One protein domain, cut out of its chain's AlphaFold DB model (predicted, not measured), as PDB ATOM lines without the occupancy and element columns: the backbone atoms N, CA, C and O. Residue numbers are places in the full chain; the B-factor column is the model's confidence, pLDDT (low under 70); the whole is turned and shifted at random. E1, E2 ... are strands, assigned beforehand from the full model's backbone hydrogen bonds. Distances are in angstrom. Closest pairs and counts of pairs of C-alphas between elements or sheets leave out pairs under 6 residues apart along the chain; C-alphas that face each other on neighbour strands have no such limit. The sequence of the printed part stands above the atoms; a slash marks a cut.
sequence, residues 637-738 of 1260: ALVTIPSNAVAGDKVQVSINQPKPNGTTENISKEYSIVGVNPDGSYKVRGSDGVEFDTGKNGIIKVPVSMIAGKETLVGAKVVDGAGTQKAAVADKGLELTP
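Overview. This is residues 637 to 738 of the 1260 residues of an uncharacterized protein of Campylobacter showae CC57C (UniProt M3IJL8). A long, twisted sheet of six strands forms a wall, and the small sheet of E1 and E6 covers part of one face, which makes a small, uneven sandwich, two sheets face to face. The long strands E2, E3, E7 and E8 run along the length of the wall, and the short hairpin of E4 and E5 continues it beside one end of E3. The printed part has 102 residues with eight named strands, E1 to E8 in chain order, and no named helix; the class is all strand. The large sheet runs E5 - E4 - E3 - E2 - E7 - E8 and the small one E1 - E6, both antiparallel. The whole is compact, with a radius of gyration of the C-alphas of 14.6 A, yet elongated, spanning 44 by 26 by 24 A.

Arrangement. Look first at E3, residues 664 to 676, and E2, residues 650 to 658, a hairpin in which N 653 and O 669 are 2.8 A apart. On the other side of E2 is E7, residues 711 to 719, with N 654 and O 715 at 2.9 A. E7 forms a hairpin with the edge strand E8, residues 725 to 736, where N 714 and O 732 are 2.9 A apart. The pairing of E3 is staggered: residues 664 to 672 pair with E2, and residues 672 to 676 with E4, residues 682 to 685, where N 674 and O 683 are 2.8 A apart. E5, residues 691 to 693, is the other edge strand, with N 692 and O 684 of E4 at 2.9 A. E2, E3, E4 and E5 are a meander, each strand the antiparallel neighbour of the one before. In the second sheet, E1, residues 637 to 640, pairs with E6, residues 699 to 705, with N 639 and O 700 at 2.9 A. Between the sheets, the closest C-alphas of E2 and E6 are those of Gln 657 and Ser 705, 6.2 A apart.

Along the chain. Find C-alpha 637 at (198.170, 181.822, 190.581), where E1 begins. E3, the longest strand by residues, runs 35.8 A from C-alpha 664 at (198.986, 177.868, 173.801) to C-alpha 676. E2 measures 26.1 A, E7 26.4 A and E6 18.9 A. E8 measures 31.1 A and ends at C-alpha 736, at (201.945, 190.867, 181.101).

Size, cuts and confidence. The C-alphas farthest apart are those of Asn 661 and Pro 678, 46.7 A. The printed part has no cut and no long link; E1 to E2 is short, the others tight. Mean pLDDT of the printed part is 87.1, and residue 679 is under 70.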
ATOM      1  N   ALA A 637     199.590 181.727 190.290       91.94
ATOM      2  CA  ALA A 637     198.170 181.822 190.581       91.94
ATOM      3  C   ALA A 637     197.927 181.439 192.049       91.94
ATOM      4  O   ALA A 637     198.364 180.379 192.510       91.94
ATOM      5  N   LEU A 638     197.223 182.301 192.773       90.38
ATOM      6  CA  LEU A 638     196.846 182.126 194.170       90.38
ATOM      7  C   LEU A 638     195.429 181.558 194.230       90.38
ATOM      8  O   LEU A 638     194.472 182.241 193.876       90.38
ATOM      9  N   VAL A 639     195.283 180.303 194.661       90.31
ATOM     10  CA  VAL A 639     193.972 179.651 194.803       90.31
ATOM     11  C   VAL A 639     193.645 179.468 196.276       90.31
ATOM     12  O   VAL A 639     194.272 178.659 196.962       90.31
ATOM     13  N   THR A 640     192.640 180.190 196.759       87.50
ATOM     14  CA  THR A 640     192.205 180.130 198.157       87.50
ATOM     15  C   THR A 640     191.253 178.960 198.373       87.50
ATOM     16  O   THR A 640     190.233 178.841 197.696       87.50
ATOM     17  N   ILE A 641     191.545 178.092 199.338       85.88
ATOM     18  CA  ILE A 641     190.655 176.990 199.710       85.88
ATOM     19  C   ILE A 641     189.472 177.554 200.519       85.88
ATOM     20  O   ILE A 641     189.692 178.238 201.522       85.88
ATOM     21  N   PRO A 642     188.213 177.272 200.129       84.81
ATOM     22  CA  PRO A 642     187.055 177.763 200.855       84.81
ATOM     23  C   PRO A 642     186.917 177.077 202.219       84.81
ATOM     24  O   PRO A 642     187.147 175.876 202.347       84.81
ATOM     25  N   SER A 643     186.441 177.817 203.221       78.62
ATOM     26  CA  SER A 643     186.321 177.350 204.621       78.62
ATOM     27  C   SER A 643     185.491 176.068 204.806       78.62
ATOM     28  O   SER A 643     185.613 175.388 205.820       78.62
ATOM     29  N   ASN A 644     184.606 175.747 203.856       80.12
ATOM     30  CA  ASN A 644     183.753 174.555 203.876       80.12
ATOM     31  C   ASN A 644     184.424 173.301 203.280       80.12
ATOM     32  O   ASN A 644     183.786 172.245 203.201       80.12
ATOM     33  N   ALA A 645     185.677 173.411 202.833       84.19
ATOM     34  CA  ALA A 645     186.457 172.285 202.355       84.19
ATOM     35  C   ALA A 645     186.886 171.384 203.526       84.19
ATOM     36  O   ALA A 645     187.254 171.863 204.600       84.19
ATOM     37  N   VAL A 646     186.839 170.070 203.321       85.44
ATOM     38  CA  VAL A 646     187.169 169.050 204.328       85.44
ATOM     39  C   VAL A 646     188.178 168.043 203.778       85.44
ATOM     40  O   VAL A 646     188.403 167.960 202.571       85.44
ATOM     41  N   ALA A 647     188.779 167.245 204.664       86.06
ATOM     42  CA  ALA A 647     189.656 166.149 204.258       86.06
ATOM     43  C   ALA A 647     188.929 165.188 203.295       86.06
ATOM     44  O   ALA A 647     187.822 164.731 203.585       86.06
ATOM     45  N   GLY A 648     189.557 164.888 202.158       83.62
ATOM     46  CA  GLY A 648     188.991 164.091 201.066       83.62
ATOM     47  C   GLY A 648     188.474 164.904 199.872       83.62
ATOM     48  O   GLY A 648     188.306 164.325 198.799       83.62
ATOM     49  N   ASP A 649     188.267 166.217 200.015       91.81
ATOM     50  CA  ASP A 649     187.972 167.106 198.884       91.81
ATOM     51  C   ASP A 649     189.218 167.326 198.001       91.81
ATOM     52  O   ASP A 649     190.360 167.118 198.427       91.81
ATOM     53  N   LYS A 650     189.009 167.780 196.761       90.31
ATOM     54  CA  LYS A 650     190.064 168.063 195.778       90.31
ATOM     55  C   LYS A 650     189.898 169.448 195.161       90.31
ATOM     56  O   LYS A 650     188.799 169.816 194.755       90.31
ATOM     57  N   VAL A 651     190.998 170.183 195.023       92.19
ATOM     58  CA  VAL A 651     191.077 171.450 194.284       92.19
ATOM     59  C   VAL A 651     191.639 171.168 192.893       92.19
ATOM     60  O   VAL A 651     192.765 170.690 192.766       92.19
ATOM     61  N   GLN A 652     190.859 171.445 191.852       91.62
ATOM     62  CA  GLN A 652     191.258 171.307 190.451       91.62
ATOM     63  C   GLN A 652     191.518 172.688 189.853       91.62
ATOM     64  O   GLN A 652     190.650 173.558 189.924       91.62
ATOM     65  N   VAL A 653     192.696 172.864 189.255       93.00
ATOM     66  CA  VAL A 653     193.153 174.116 188.644       93.00
ATOM     67  C   VAL A 653     193.445 173.873 187.165       93.00
ATOM     68  O   VAL A 653     194.290 173.040 186.832       93.00
ATOM     69  N   SER A 654     192.748 174.584 186.282       91.88
ATOM     70  CA  SER A 654     192.977 174.585 184.834       91.88
ATOM     71  C   SER A 654     193.759 175.829 184.432       91.88
ATOM     72  O   SER A 654     193.391 176.928 184.825       91.88
ATOM     73  N   ILE A 655     194.819 175.669 183.647       94.56
ATOM     74  CA  ILE A 655     195.702 176.750 183.197       94.56
ATOM     75  C   ILE A 655     195.779 176.685 181.675       94.56
ATOM     76  O   ILE A 655     196.135 175.643 181.127       94.56
ATOM     77  N   ASN A 656     195.483 177.787 181.002       93.50
ATOM     78  CA  ASN A 656     195.683 177.971 179.571       93.50
ATOM     79  C   ASN A 656     196.652 179.142 179.376       93.50
ATOM     80  O   ASN A 656     196.268 180.301 179.523       93.50
ATOM     81  N   GLN A 657     197.918 178.824 179.105       93.25
ATOM     82  CA  GLN A 657     199.025 179.785 179.101       93.25
ATOM     83  C   GLN A 657     199.738 179.846 177.737       93.25
ATOM     84  O   GLN A 657     199.779 178.841 177.015       93.25
ATOM     85  N   PRO A 658     200.312 180.998 177.355       90.31
ATOM     86  CA  PRO A 658     200.998 181.171 176.076       90.31
ATOM     87  C   PRO A 658     202.427 180.584 176.077       90.31
ATOM     88  O   PRO A 658     203.093 180.516 177.109       90.31
ATOM     89  N   LYS A 659     202.925 180.174 174.898       88.62
ATOM     90  CA  LYS A 659     204.308 179.708 174.658       88.62
ATOM     91  C   LYS A 659     205.094 180.668 173.752       88.62
ATOM     92  O   LYS A 659     204.493 181.261 172.854       88.62
ATOM     93  N   PRO A 660     206.438 180.765 173.894       84.25
ATOM     94  CA  PRO A 660     207.262 181.696 173.104       84.25
ATOM     95  C   PRO A 660     207.151 181.511 171.584       84.25
ATOM     96  O   PRO A 660     207.343 182.447 170.819       84.25
ATOM     97  N   ASN A 661     206.793 180.308 171.127       82.06
ATOM     98  CA  ASN A 661     206.569 179.996 169.712       82.06
ATOM     99  C   ASN A 661     205.190 180.447 169.169       82.06
ATOM    100  O   ASN A 661     204.853 180.109 168.035       82.06
ATOM    101  N   GLY A 662     204.371 181.134 169.973       79.44
ATOM    102  CA  GLY A 662     203.035 181.610 169.603       79.44
ATOM    103  C   GLY A 662     201.895 180.598 169.789       79.44
ATOM    104  O   GLY A 662     200.752 180.922 169.476       79.44
ATOM    105  N   THR A 663     202.169 179.387 170.289       88.25
ATOM    106  CA  THR A 663     201.133 178.383 170.625       88.25
ATOM    107  C   THR A 663     200.618 178.557 172.061       88.25
ATOM    108  O   THR A 663     201.242 179.253 172.857       88.25
ATOM    109  N   THR A 664     199.488 177.936 172.414       88.06
ATOM    110  CA  THR A 664     198.986 177.868 173.801       88.06
ATOM    111  C   THR A 664     199.145 176.465 174.380       88.06
ATOM    112  O   THR A 664     199.138 175.462 173.660       88.06
ATOM    113  N   GLU A 665     199.305 176.382 175.696       93.06
ATOM    114  CA  GLU A 665     199.414 175.136 176.446       93.06
ATOM    115  C   GLU A 665     198.330 175.054 177.516       93.06
ATOM    116  O   GLU A 665     198.179 175.961 178.330       93.06
ATOM    117  N   ASN A 666     197.608 173.930 177.525       92.00
ATOM    118  CA  ASN A 666     196.590 173.632 178.523       92.00
ATOM    119  C   ASN A 666     197.150 172.650 179.557       92.00
ATOM    120  O   ASN A 666     197.524 171.528 179.213       92.00
ATOM    121  N   ILE A 667     197.175 173.062 180.820       91.44
ATOM    122  CA  ILE A 667     197.670 172.287 181.958       91.44
ATOM    123  C   ILE A 667     196.528 172.126 182.961       91.44
ATOM    124  O   ILE A 667     195.784 173.066 183.226       91.44
ATOM    125  N   SER A 668     196.386 170.935 183.543       89.19
ATOM    126  CA  SER A 668     195.452 170.678 184.641       89.19
ATOM    127  C   SER A 668     196.223 170.143 185.839       89.19
ATOM    128  O   SER A 668     196.991 169.187 185.701       89.19
ATOM    129  N   LYS A 669     196.041 170.767 187.004       91.25
ATOM    130  CA  LYS A 669     196.634 170.342 188.276       91.25
ATOM    131  C   LYS A 669     195.536 170.022 189.281       91.25
ATOM    132  O   LYS A 669     194.510 170.694 189.331       91.25
ATOM    133  N   GLU A 670     195.766 168.997 190.093       90.31
ATOM    134  CA  GLU A 670     194.844 168.568 191.145       90.31
ATOM    135  C   GLU A 670     195.584 168.488 192.482       90.31
ATOM    136  O   GLU A 670     196.666 167.905 192.563       90.31
ATOM    137  N   TYR A 671     194.980 169.057 193.524       91.62
ATOM    138  CA  TYR A 671     195.487 169.045 194.893       91.62
ATOM    139  C   TYR A 671     194.445 168.394 195.807       91.62
ATOM    140  O   TYR A 671     193.312 168.864 195.891       91.62
ATOM    141  N   SER A 672     194.803 167.303 196.485       90.00
ATOM    142  CA  SER A 672     193.899 166.598 197.409       90.00
ATOM    143  C   SER A 672     194.063 167.121 198.834       90.00
ATOM    144  O   SER A 672     195.184 167.200 199.327       90.00
ATOM    145  N   ILE A 673     192.968 167.436 199.525       90.44
ATOM    146  CA  ILE A 673     193.001 167.884 200.921       90.44
ATOM    147  C   ILE A 673     193.135 166.661 201.831       90.44
ATOM    148  O   ILE A 673     192.250 165.808 201.886       90.44
ATOM    149  N   VAL A 674     194.254 166.569 202.549       88.44
ATOM    150  CA  VAL A 674     194.603 165.436 203.423       88.44
ATOM    151  C   VAL A 674     194.141 165.681 204.860       88.44
ATOM    152  O   VAL A 674     193.770 164.741 205.561       88.44
ATOM    153  N   GLY A 675     194.127 166.939 205.298       85.94
ATOM    154  CA  GLY A 675     193.710 167.326 206.644       85.94
ATOM    155  C   GLY A 675     193.553 168.837 206.797       85.94
ATOM    156  O   GLY A 675     194.014 169.602 205.953       85.94
ATOM    157  N   VAL A 676     192.897 169.253 207.880       83.06
ATOM    158  CA  VAL A 676     192.791 170.658 208.302       83.06
ATOM    159  C   VAL A 676     193.522 170.787 209.633       83.06
ATOM    160  O   VAL A 676     193.260 170.015 210.559       83.06
ATOM    161  N   ASN A 677     194.458 171.722 209.717       81.69
ATOM    162  CA  ASN A 677     195.261 171.957 210.907       81.69
ATOM    163  C   ASN A 677     194.478 172.787 211.947       81.69
ATOM    164  O   ASN A 677     193.540 173.507 211.593       81.69
ATOM    165  N   PRO A 678     194.855 172.737 213.243       78.19
ATOM    166  CA  PRO A 678     194.170 173.479 214.309       78.19
ATOM    167  C   PRO A 678     194.171 175.006 214.145       78.19
ATOM    168  O   PRO A 678     193.347 175.684 214.751       78.19
ATOM    169  N   ASP A 679     195.102 175.546 213.358       68.56
ATOM    170  CA  ASP A 679     195.222 176.973 213.052       68.56
ATOM    171  C   ASP A 679     194.376 177.417 211.842       68.56
ATOM    172  O   ASP A 679     194.445 178.579 211.448       68.56
ATOM    173  N   GLY A 680     193.579 176.510 211.262       71.69
ATOM    174  CA  GLY A 680     192.728 176.770 210.101       71.69
ATOM    175  C   GLY A 680     193.418 176.595 208.742       71.69
ATOM    176  O   GLY A 680     192.758 176.762 207.719       71.69
ATOM    177  N   SER A 681     194.709 176.239 208.706       79.56
ATOM    178  CA  SER A 681     195.421 175.902 207.465       79.56
ATOM    179  C   SER A 681     195.054 174.506 206.942       79.56
ATOM    180  O   SER A 681     194.558 173.656 207.686       79.56
ATOM    181  N   TYR A 682     195.302 174.241 205.656       86.19
ATOM    182  CA  TYR A 682     195.034 172.937 205.039       86.19
ATOM    183  C   TYR A 682     196.334 172.199 204.735       86.19
ATOM    184  O   TYR A 682     197.234 172.755 204.108       86.19
ATOM    185  N   LYS A 683     196.386 170.912 205.084       89.19
ATOM    186  CA  LYS A 683     197.406 169.999 204.575       89.19
ATOM    187  C   LYS A 683     196.932 169.435 203.243       89.19
ATOM    188  O   LYS A 683     195.929 168.716 203.194       89.19
ATOM    189  N   VAL A 684     197.635 169.752 202.164       90.94
ATOM    190  CA  VAL A 684     197.282 169.356 200.795       90.94
ATOM    191  C   VAL A 684     198.358 168.465 200.187       90.94
ATOM    192  O   VAL A 684     199.538 168.601 200.495       90.94
ATOM    193  N   ARG A 685     197.952 167.540 199.317       89.94
ATOM    194  CA  ARG A 685     198.840 166.687 198.523       89.94
ATOM    195  C   ARG A 685     198.758 167.089 197.057       89.94
ATOM    196  O   ARG A 685     197.668 167.044 196.484       89.94
ATOM    197  N   GLY A 686     199.888 167.467 196.468       85.06
ATOM    198  CA  GLY A 686     200.003 167.805 195.051       85.06
ATOM    199  C   GLY A 686     199.880 166.593 194.127       85.06
ATOM    200  O   GLY A 686     199.917 165.436 194.557       85.06
ATOM    201  N   SER A 687     199.762 166.859 192.825       72.75
ATOM    202  CA  SER A 687     199.710 165.834 191.773       72.75
ATOM    203  C   SER A 687     201.007 165.024 191.629       72.75
ATOM    204  O   SER A 687     200.999 163.951 191.036       72.75
ATOM    205  N   ASP A 688     202.115 165.532 192.171       78.56
ATOM    206  CA  ASP A 688     203.417 164.867 192.295       78.56
ATOM    207  C   ASP A 688     203.513 163.932 193.519       78.56
ATOM    208  O   ASP A 688     204.508 163.229 193.696       78.56
ATOM    209  N   GLY A 689     202.470 163.896 194.356       79.00
ATOM    210  CA  GLY A 689     202.401 163.094 195.576       79.00
ATOM    211  C   GLY A 689     203.017 163.757 196.811       79.00
ATOM    212  O   GLY A 689     202.964 163.154 197.885       79.00
ATOM    213  N   VAL A 690     203.558 164.974 196.694       87.44
ATOM    214  CA  VAL A 690     204.174 165.715 197.805       87.44
ATOM    215  C   VAL A 690     203.094 166.380 198.658       87.44
ATOM    216  O   VAL A 690     202.161 166.990 198.134       87.44
ATOM    217  N   GLU A 691     203.200 166.260 199.984       89.38
ATOM    218  CA  GLU A 691     202.314 166.946 200.933       89.38
ATOM    219  C   GLU A 691     202.944 168.245 201.441       89.38
ATOM    220  O   GLU A 691     204.116 168.250 201.816       89.38
ATOM    221  N   PHE A 692     202.156 169.316 201.508       89.62
ATOM    222  CA  PHE A 692     202.552 170.605 202.073       89.62
ATOM    223  C   PHE A 692     201.374 171.284 202.788       89.62
ATOM    224  O   PHE A 692     200.211 170.966 202.533       89.62
ATOM    225  N   ASP A 693     201.673 172.210 203.698       86.62
ATOM    226  CA  ASP A 693     200.674 173.026 204.394       86.62
ATOM    227  C   ASP A 693     200.460 174.357 203.654       86.62
ATOM    228  O   ASP A 693     201.419 175.016 203.257       86.62
ATOM    229  N   THR A 694     199.204 174.778 203.479       80.06
ATOM    230  CA  THR A 694     198.818 176.004 202.743       80.06
ATOM    231  C   THR A 694     198.922 177.301 203.558       80.06
ATOM    232  O   THR A 694     198.500 178.367 203.104       80.06
ATOM    233  N   GLY A 695     199.463 177.219 204.778       76.50
ATOM    234  CA  GLY A 695     199.512 178.329 205.734       76.50
ATOM    235  C   GLY A 695     198.125 178.775 206.220       76.50
ATOM    236  O   GLY A 695     197.090 178.281 205.771       76.50
ATOM    237  N   LYS A 696     198.086 179.730 207.159       70.75
ATOM    238  CA  LYS A 696     196.844 180.207 207.816       70.75
ATOM    239  C   LYS A 696     195.795 180.775 206.847       70.75
ATOM    240  O   LYS A 696     194.615 180.848 207.191       70.75
ATOM    241  N   ASN A 697     196.219 181.139 205.635       72.00
ATOM    242  CA  ASN A 697     195.365 181.719 204.603       72.00
ATOM    243  C   ASN A 697     194.798 180.685 203.612       72.00
ATOM    244  O   ASN A 697     193.980 181.029 202.762       72.00
ATOM    245  N   GLY A 698     195.171 179.406 203.729       81.00
ATOM    246  CA  GLY A 698     194.588 178.353 202.901       81.00
ATOM    247  C   GLY A 698     194.913 178.488 201.411       81.00
ATOM    248  O   GLY A 698     194.085 178.107 200.588       81.00
ATOM    249  N   ILE A 699     196.069 179.055 201.053       87.25
ATOM    250  CA  ILE A 699     196.428 179.386 199.667       87.25
ATOM    251  C   ILE A 699     197.234 178.250 199.036       87.25
ATOM    252  O   ILE A 699     198.216 177.764 199.599       87.25
ATOM    253  N   ILE A 700     196.852 177.855 197.825       89.75
ATOM    254  CA  ILE A 700     197.666 177.020 196.942       89.75
ATOM    255  C   ILE A 700     198.313 177.938 195.903       89.75
ATOM    256  O   ILE A 700     197.607 178.573 195.121       89.75
ATOM    257  N   LYS A 701     199.649 177.980 195.877       90.56
ATOM    258  CA  LYS A 701     200.418 178.679 194.840       90.56
ATOM    259  C   LYS A 701     200.632 177.757 193.648       90.56
ATOM    260  O   LYS A 701     201.171 176.660 193.795       90.56
ATOM    261  N   VAL A 702     200.200 178.190 192.468       91.31
ATOM    262  CA  VAL A 702     200.319 177.410 191.238       91.31
ATOM    263  C   VAL A 702     201.121 178.194 190.200       91.31
ATOM    264  O   VAL A 702     200.608 179.190 189.702       91.31
ATOM    265  N   PRO A 703     202.334 177.751 189.820       91.50
ATOM    266  CA  PRO A 703     203.155 178.492 188.869       91.50
ATOM    267  C   PRO A 703     202.524 178.490 187.478       91.50
ATOM    268  O   PRO A 703     202.095 177.431 186.995       91.50
ATOM    269  N   VAL A 704     202.513 179.664 186.853       92.44
ATOM    270  CA  VAL A 704     202.043 179.931 185.491       92.44
ATOM    271  C   VAL A 704     203.085 180.749 184.726       92.44
ATOM    272  O   VAL A 704     203.836 181.525 185.315       92.44
ATOM    273  N   SER A 705     203.146 180.554 183.414       91.00
ATOM    274  CA  SER A 705     204.025 181.306 182.516       91.00
ATOM    275  C   SER A 705     203.249 182.406 181.805       91.00
ATOM    276  O   SER A 705     202.090 182.211 181.445       91.00
ATOM    277  N   MET A 706     203.913 183.524 181.534       90.06
ATOM    278  CA  MET A 706     203.329 184.696 180.887       90.06
ATOM    279  C   MET A 706     204.174 185.144 179.700       90.06
ATOM    280  O   MET A 706     205.389 184.953 179.666       90.06
ATOM    281  N   ILE A 707     203.518 185.773 178.728       89.62
ATOM    282  CA  ILE A 707     204.164 186.404 177.577       89.62
ATOM    283  C   ILE A 707     203.538 187.776 177.383       89.62
ATOM    284  O   ILE A 707     202.318 187.913 177.468       89.62
ATOM    285  N   ALA A 708     204.373 188.777 177.104       89.56
ATOM    286  CA  ALA A 708     203.919 190.144 176.907       89.56
ATOM    287  C   ALA A 708     202.824 190.227 175.825       89.56
ATOM    288  O   ALA A 708     202.949 189.649 174.739       89.56
ATOM    289  N   GLY A 709     201.727 190.925 176.127       88.50
ATOM    290  CA  GLY A 709     200.597 191.112 175.211       88.50
ATOM    291  C   GLY A 709     199.728 189.866 174.982       88.50
ATOM    292  O   GLY A 709     198.962 189.818 174.012       88.50
ATOM    293  N   LYS A 710     199.896 188.811 175.793       89.62
ATOM    294  CA  LYS A 710     199.128 187.560 175.715       89.62
ATOM    295  C   LYS A 710     198.512 187.229 177.068       89.62
ATOM    296  O   LYS A 710     199.194 187.202 178.087       89.62
ATOM    297  N   GLU A 711     197.222 186.919 177.049       90.44
ATOM    298  CA  GLU A 711     196.467 186.556 178.244       90.44
ATOM    299  C   GLU A 711     196.742 185.100 178.661       90.44
ATOM    300  O   GLU A 711     196.744 184.183 177.835       90.44
ATOM    301  N   THR A 712     196.958 184.902 179.959       92.38
ATOM    302  CA  THR A 712     197.024 183.606 180.639       92.38
ATOM    303  C   THR A 712     195.738 183.411 181.423       92.38
ATOM    304  O   THR A 712     195.433 184.208 182.304       92.38
ATOM    305  N   LEU A 713     194.975 182.364 181.115       93.50
ATOM    306  CA  LEU A 713     193.693 182.085 181.765       93.50
ATOM    307  C   LEU A 713     193.862 180.974 182.798       93.50
ATOM    308  O   LEU A 713     194.346 179.887 182.475       93.50
ATOM    309  N   VAL A 714     193.430 181.227 184.030       93.81
ATOM    310  CA  VAL A 714     193.425 180.234 185.107       93.81
ATOM    311  C   VAL A 714     192.008 180.065 185.633       93.81
ATOM    312  O   VAL A 714     191.320 181.044 185.884       93.81
ATOM    313  N   GLY A 715     191.576 178.823 185.818       92.50
ATOM    314  CA  GLY A 715     190.305 178.457 186.434       92.50
ATOM    315  C   GLY A 715     190.536 177.561 187.641       92.50
ATOM    316  O   GLY A 715     191.476 176.762 187.652       92.50
ATOM    317  N   ALA A 716     189.685 177.664 188.661       92.50
ATOM    318  CA  ALA A 716     189.768 176.813 189.843       92.50
ATOM    319  C   ALA A 716     188.386 176.343 190.313       92.50
ATOM    320  O   ALA A 716     187.403 177.088 190.306       92.50
ATOM    321  N   LYS A 717     188.312 175.090 190.764       92.56
ATOM    322  CA  LYS A 717     187.115 174.522 191.396       92.56
ATOM    323  C   LYS A 717     187.474 173.525 192.486       92.56
ATOM    324  O   LYS A 717     188.495 172.848 192.414       92.56
ATOM    325  N   VAL A 718     186.598 173.401 193.475       91.12
ATOM    326  CA  VAL A 718     186.687 172.402 194.543       91.12
ATOM    327  C   VAL A 718     185.606 171.357 194.324       91.12
ATOM    328  O   VAL A 718     184.436 171.703 194.148       91.12
ATOM    329  N   VAL A 719     185.989 170.086 194.347       90.00
ATOM    330  CA  VAL A 719     185.087 168.934 194.262       90.00
ATOM    331  C   VAL A 719     185.208 168.077 195.519       90.00
ATOM    332  O   VAL A 719     186.271 168.021 196.133       90.00
ATOM    333  N   ASP A 720     184.127 167.422 195.927       87.00
ATOM    334  CA  ASP A 720     184.162 166.468 197.037       87.00
ATOM    335  C   ASP A 720     184.840 165.139 196.650       87.00
ATOM    336  O   ASP A 720     185.197 164.907 195.491       87.00
ATOM    337  N   GLY A 721     184.995 164.228 197.617       75.25
ATOM    338  CA  GLY A 721     185.576 162.898 197.388       75.25
ATOM    339  C   GLY A 721     184.812 162.011 196.386       75.25
ATOM    340  O   GLY A 721     185.353 160.994 195.952       75.25
ATOM    341  N   ALA A 722     183.586 162.386 195.997       78.75
ATOM    342  CA  ALA A 722     182.778 161.730 194.966       78.75
ATOM    343  C   ALA A 722     182.828 162.454 193.601       78.75
ATOM    344  O   ALA A 722     182.272 161.951 192.624       78.75
ATOM    345  N   GLY A 723     183.507 163.603 193.513       76.94
ATOM    346  CA  GLY A 723     183.638 164.415 192.302       76.94
ATOM    347  C   GLY A 723     182.544 165.476 192.111       76.94
ATOM    348  O   GLY A 723     182.495 166.099 191.051       76.94
ATOM    349  N   THR A 724     181.681 165.714 193.104       85.19
ATOM    350  CA  THR A 724     180.633 166.749 193.045       85.19
ATOM    351  C   THR A 724     181.227 168.126 193.330       85.19
ATOM    352  O   THR A 724     181.936 168.308 194.316       85.19
ATOM    353  N   GLN A 725     180.927 169.121 192.493       88.88
ATOM    354  CA  GLN A 725     181.420 170.491 192.666       88.88
ATOM    355  C   GLN A 725     180.854 171.148 193.937       88.88
ATOM    356  O   GLN A 725     179.644 171.319 194.065       88.88
ATOM    357  N   LYS A 726     181.744 171.574 194.841       85.50
ATOM    358  CA  LYS A 726     181.436 172.358 196.049       85.50
ATOM    359  C   LYS A 726     181.531 173.862 195.817       85.50
ATOM    360  O   LYS A 726     180.722 174.619 196.343       85.50
ATOM    361  N   ALA A 727     182.522 174.287 195.045       85.62
ATOM    362  CA  ALA A 727     182.755 175.680 194.691       85.62
ATOM    363  C   ALA A 727     183.476 175.744 193.341       85.62
ATOM    364  O   ALA A 727     184.233 174.837 193.003       85.62
ATOM    365  N   ALA A 728     183.253 176.802 192.574       87.50
ATOM    366  CA  ALA A 728     184.031 177.121 191.383       87.50
ATOM    367  C   ALA A 728     184.139 178.637 191.266       87.50
ATOM    368  O   ALA A 728     183.221 179.352 191.674       87.50
ATOM    369  N   VAL A 729     185.247 179.104 190.711       87.38
ATOM    370  CA  VAL A 729     185.437 180.500 190.321       87.38
ATOM    371  C   VAL A 729     185.498 180.584 188.806       87.38
ATOM    372  O   VAL A 729     185.888 179.622 188.144       87.38
ATOM    373  N   ALA A 730     185.065 181.718 188.260       86.62
ATOM    374  CA  ALA A 730     185.238 181.995 186.843       86.62
ATOM    375  C   ALA A 730     186.730 182.038 186.497       86.62
ATOM    376  O   ALA A 730     187.546 182.435 187.336       86.62
ATOM    377  N   ASP A 731     187.056 181.649 185.265       89.19
ATOM    378  CA  ASP A 731     188.415 181.776 184.758       89.19
ATOM    379  C   ASP A 731     188.840 183.246 184.837       89.19
ATOM    380  O   ASP A 731     188.107 184.139 184.400       89.19
ATOM    381  N   LYS A 732     190.011 183.498 185.418       90.25
ATOM    382  CA  LYS A 732     190.621 184.824 185.459       90.25
ATOM    383  C   LYS A 732     191.782 184.893 184.488       90.25
ATOM    384  O   LYS A 732     192.630 184.000 184.465       90.25
ATOM    385  N   GLY A 733     191.794 185.966 183.710       90.12
ATOM    386  CA  GLY A 733     192.898 186.338 182.843       90.12
ATOM    387  C   GLY A 733     193.960 187.131 183.588       90.12
ATOM    388  O   GLY A 733     193.642 187.907 184.489       90.12
ATOM    389  N   LEU A 734     195.205 186.929 183.180       92.50
ATOM    390  CA  LEU A 734     196.348 187.755 183.532       92.50
ATOM    391  C   LEU A 734     197.154 188.050 182.271       92.50
ATOM    392  O   LEU A 734     197.507 187.130 181.531       92.50
ATOM    393  N   GLU A 735     197.470 189.315 182.030       91.75
ATOM    394  CA  GLU A 735     198.304 189.741 180.905       91.75
ATOM    395  C   GLU A 735     199.562 190.448 181.421       91.75
ATOM    396  O   GLU A 735     199.468 191.390 182.204       91.75
ATOM    397  N   LEU A 736     200.746 190.039 180.956       91.31
ATOM    398  CA  LEU A 736     201.945 190.867 181.101       91.31
ATOM    399  C   LEU A 736     201.858 192.009 180.085       91.31
ATOM    400  O   LEU A 736     201.802 191.768 178.876       91.31
ATOM    401  N   THR A 737     201.835 193.248 180.562       88.50
ATOM    402  CA  THR A 737     201.660 194.422 179.703       88.50
ATOM    403  C   THR A 737     202.915 194.638 178.850       88.50
ATOM    404  O   THR A 737     204.016 194.704 179.400       88.50
ATOM    405  N   PRO A 738     202.789 194.768 177.515       88.19
ATOM    406  CA  PRO A 738     203.906 195.167 176.675       88.19
ATOM    407  C   PRO A 738     204.202 196.654 176.912       88.19
ATOM    408  O   PRO A 738     203.389 197.528 176.603       88.19
TER     409      PRO A 738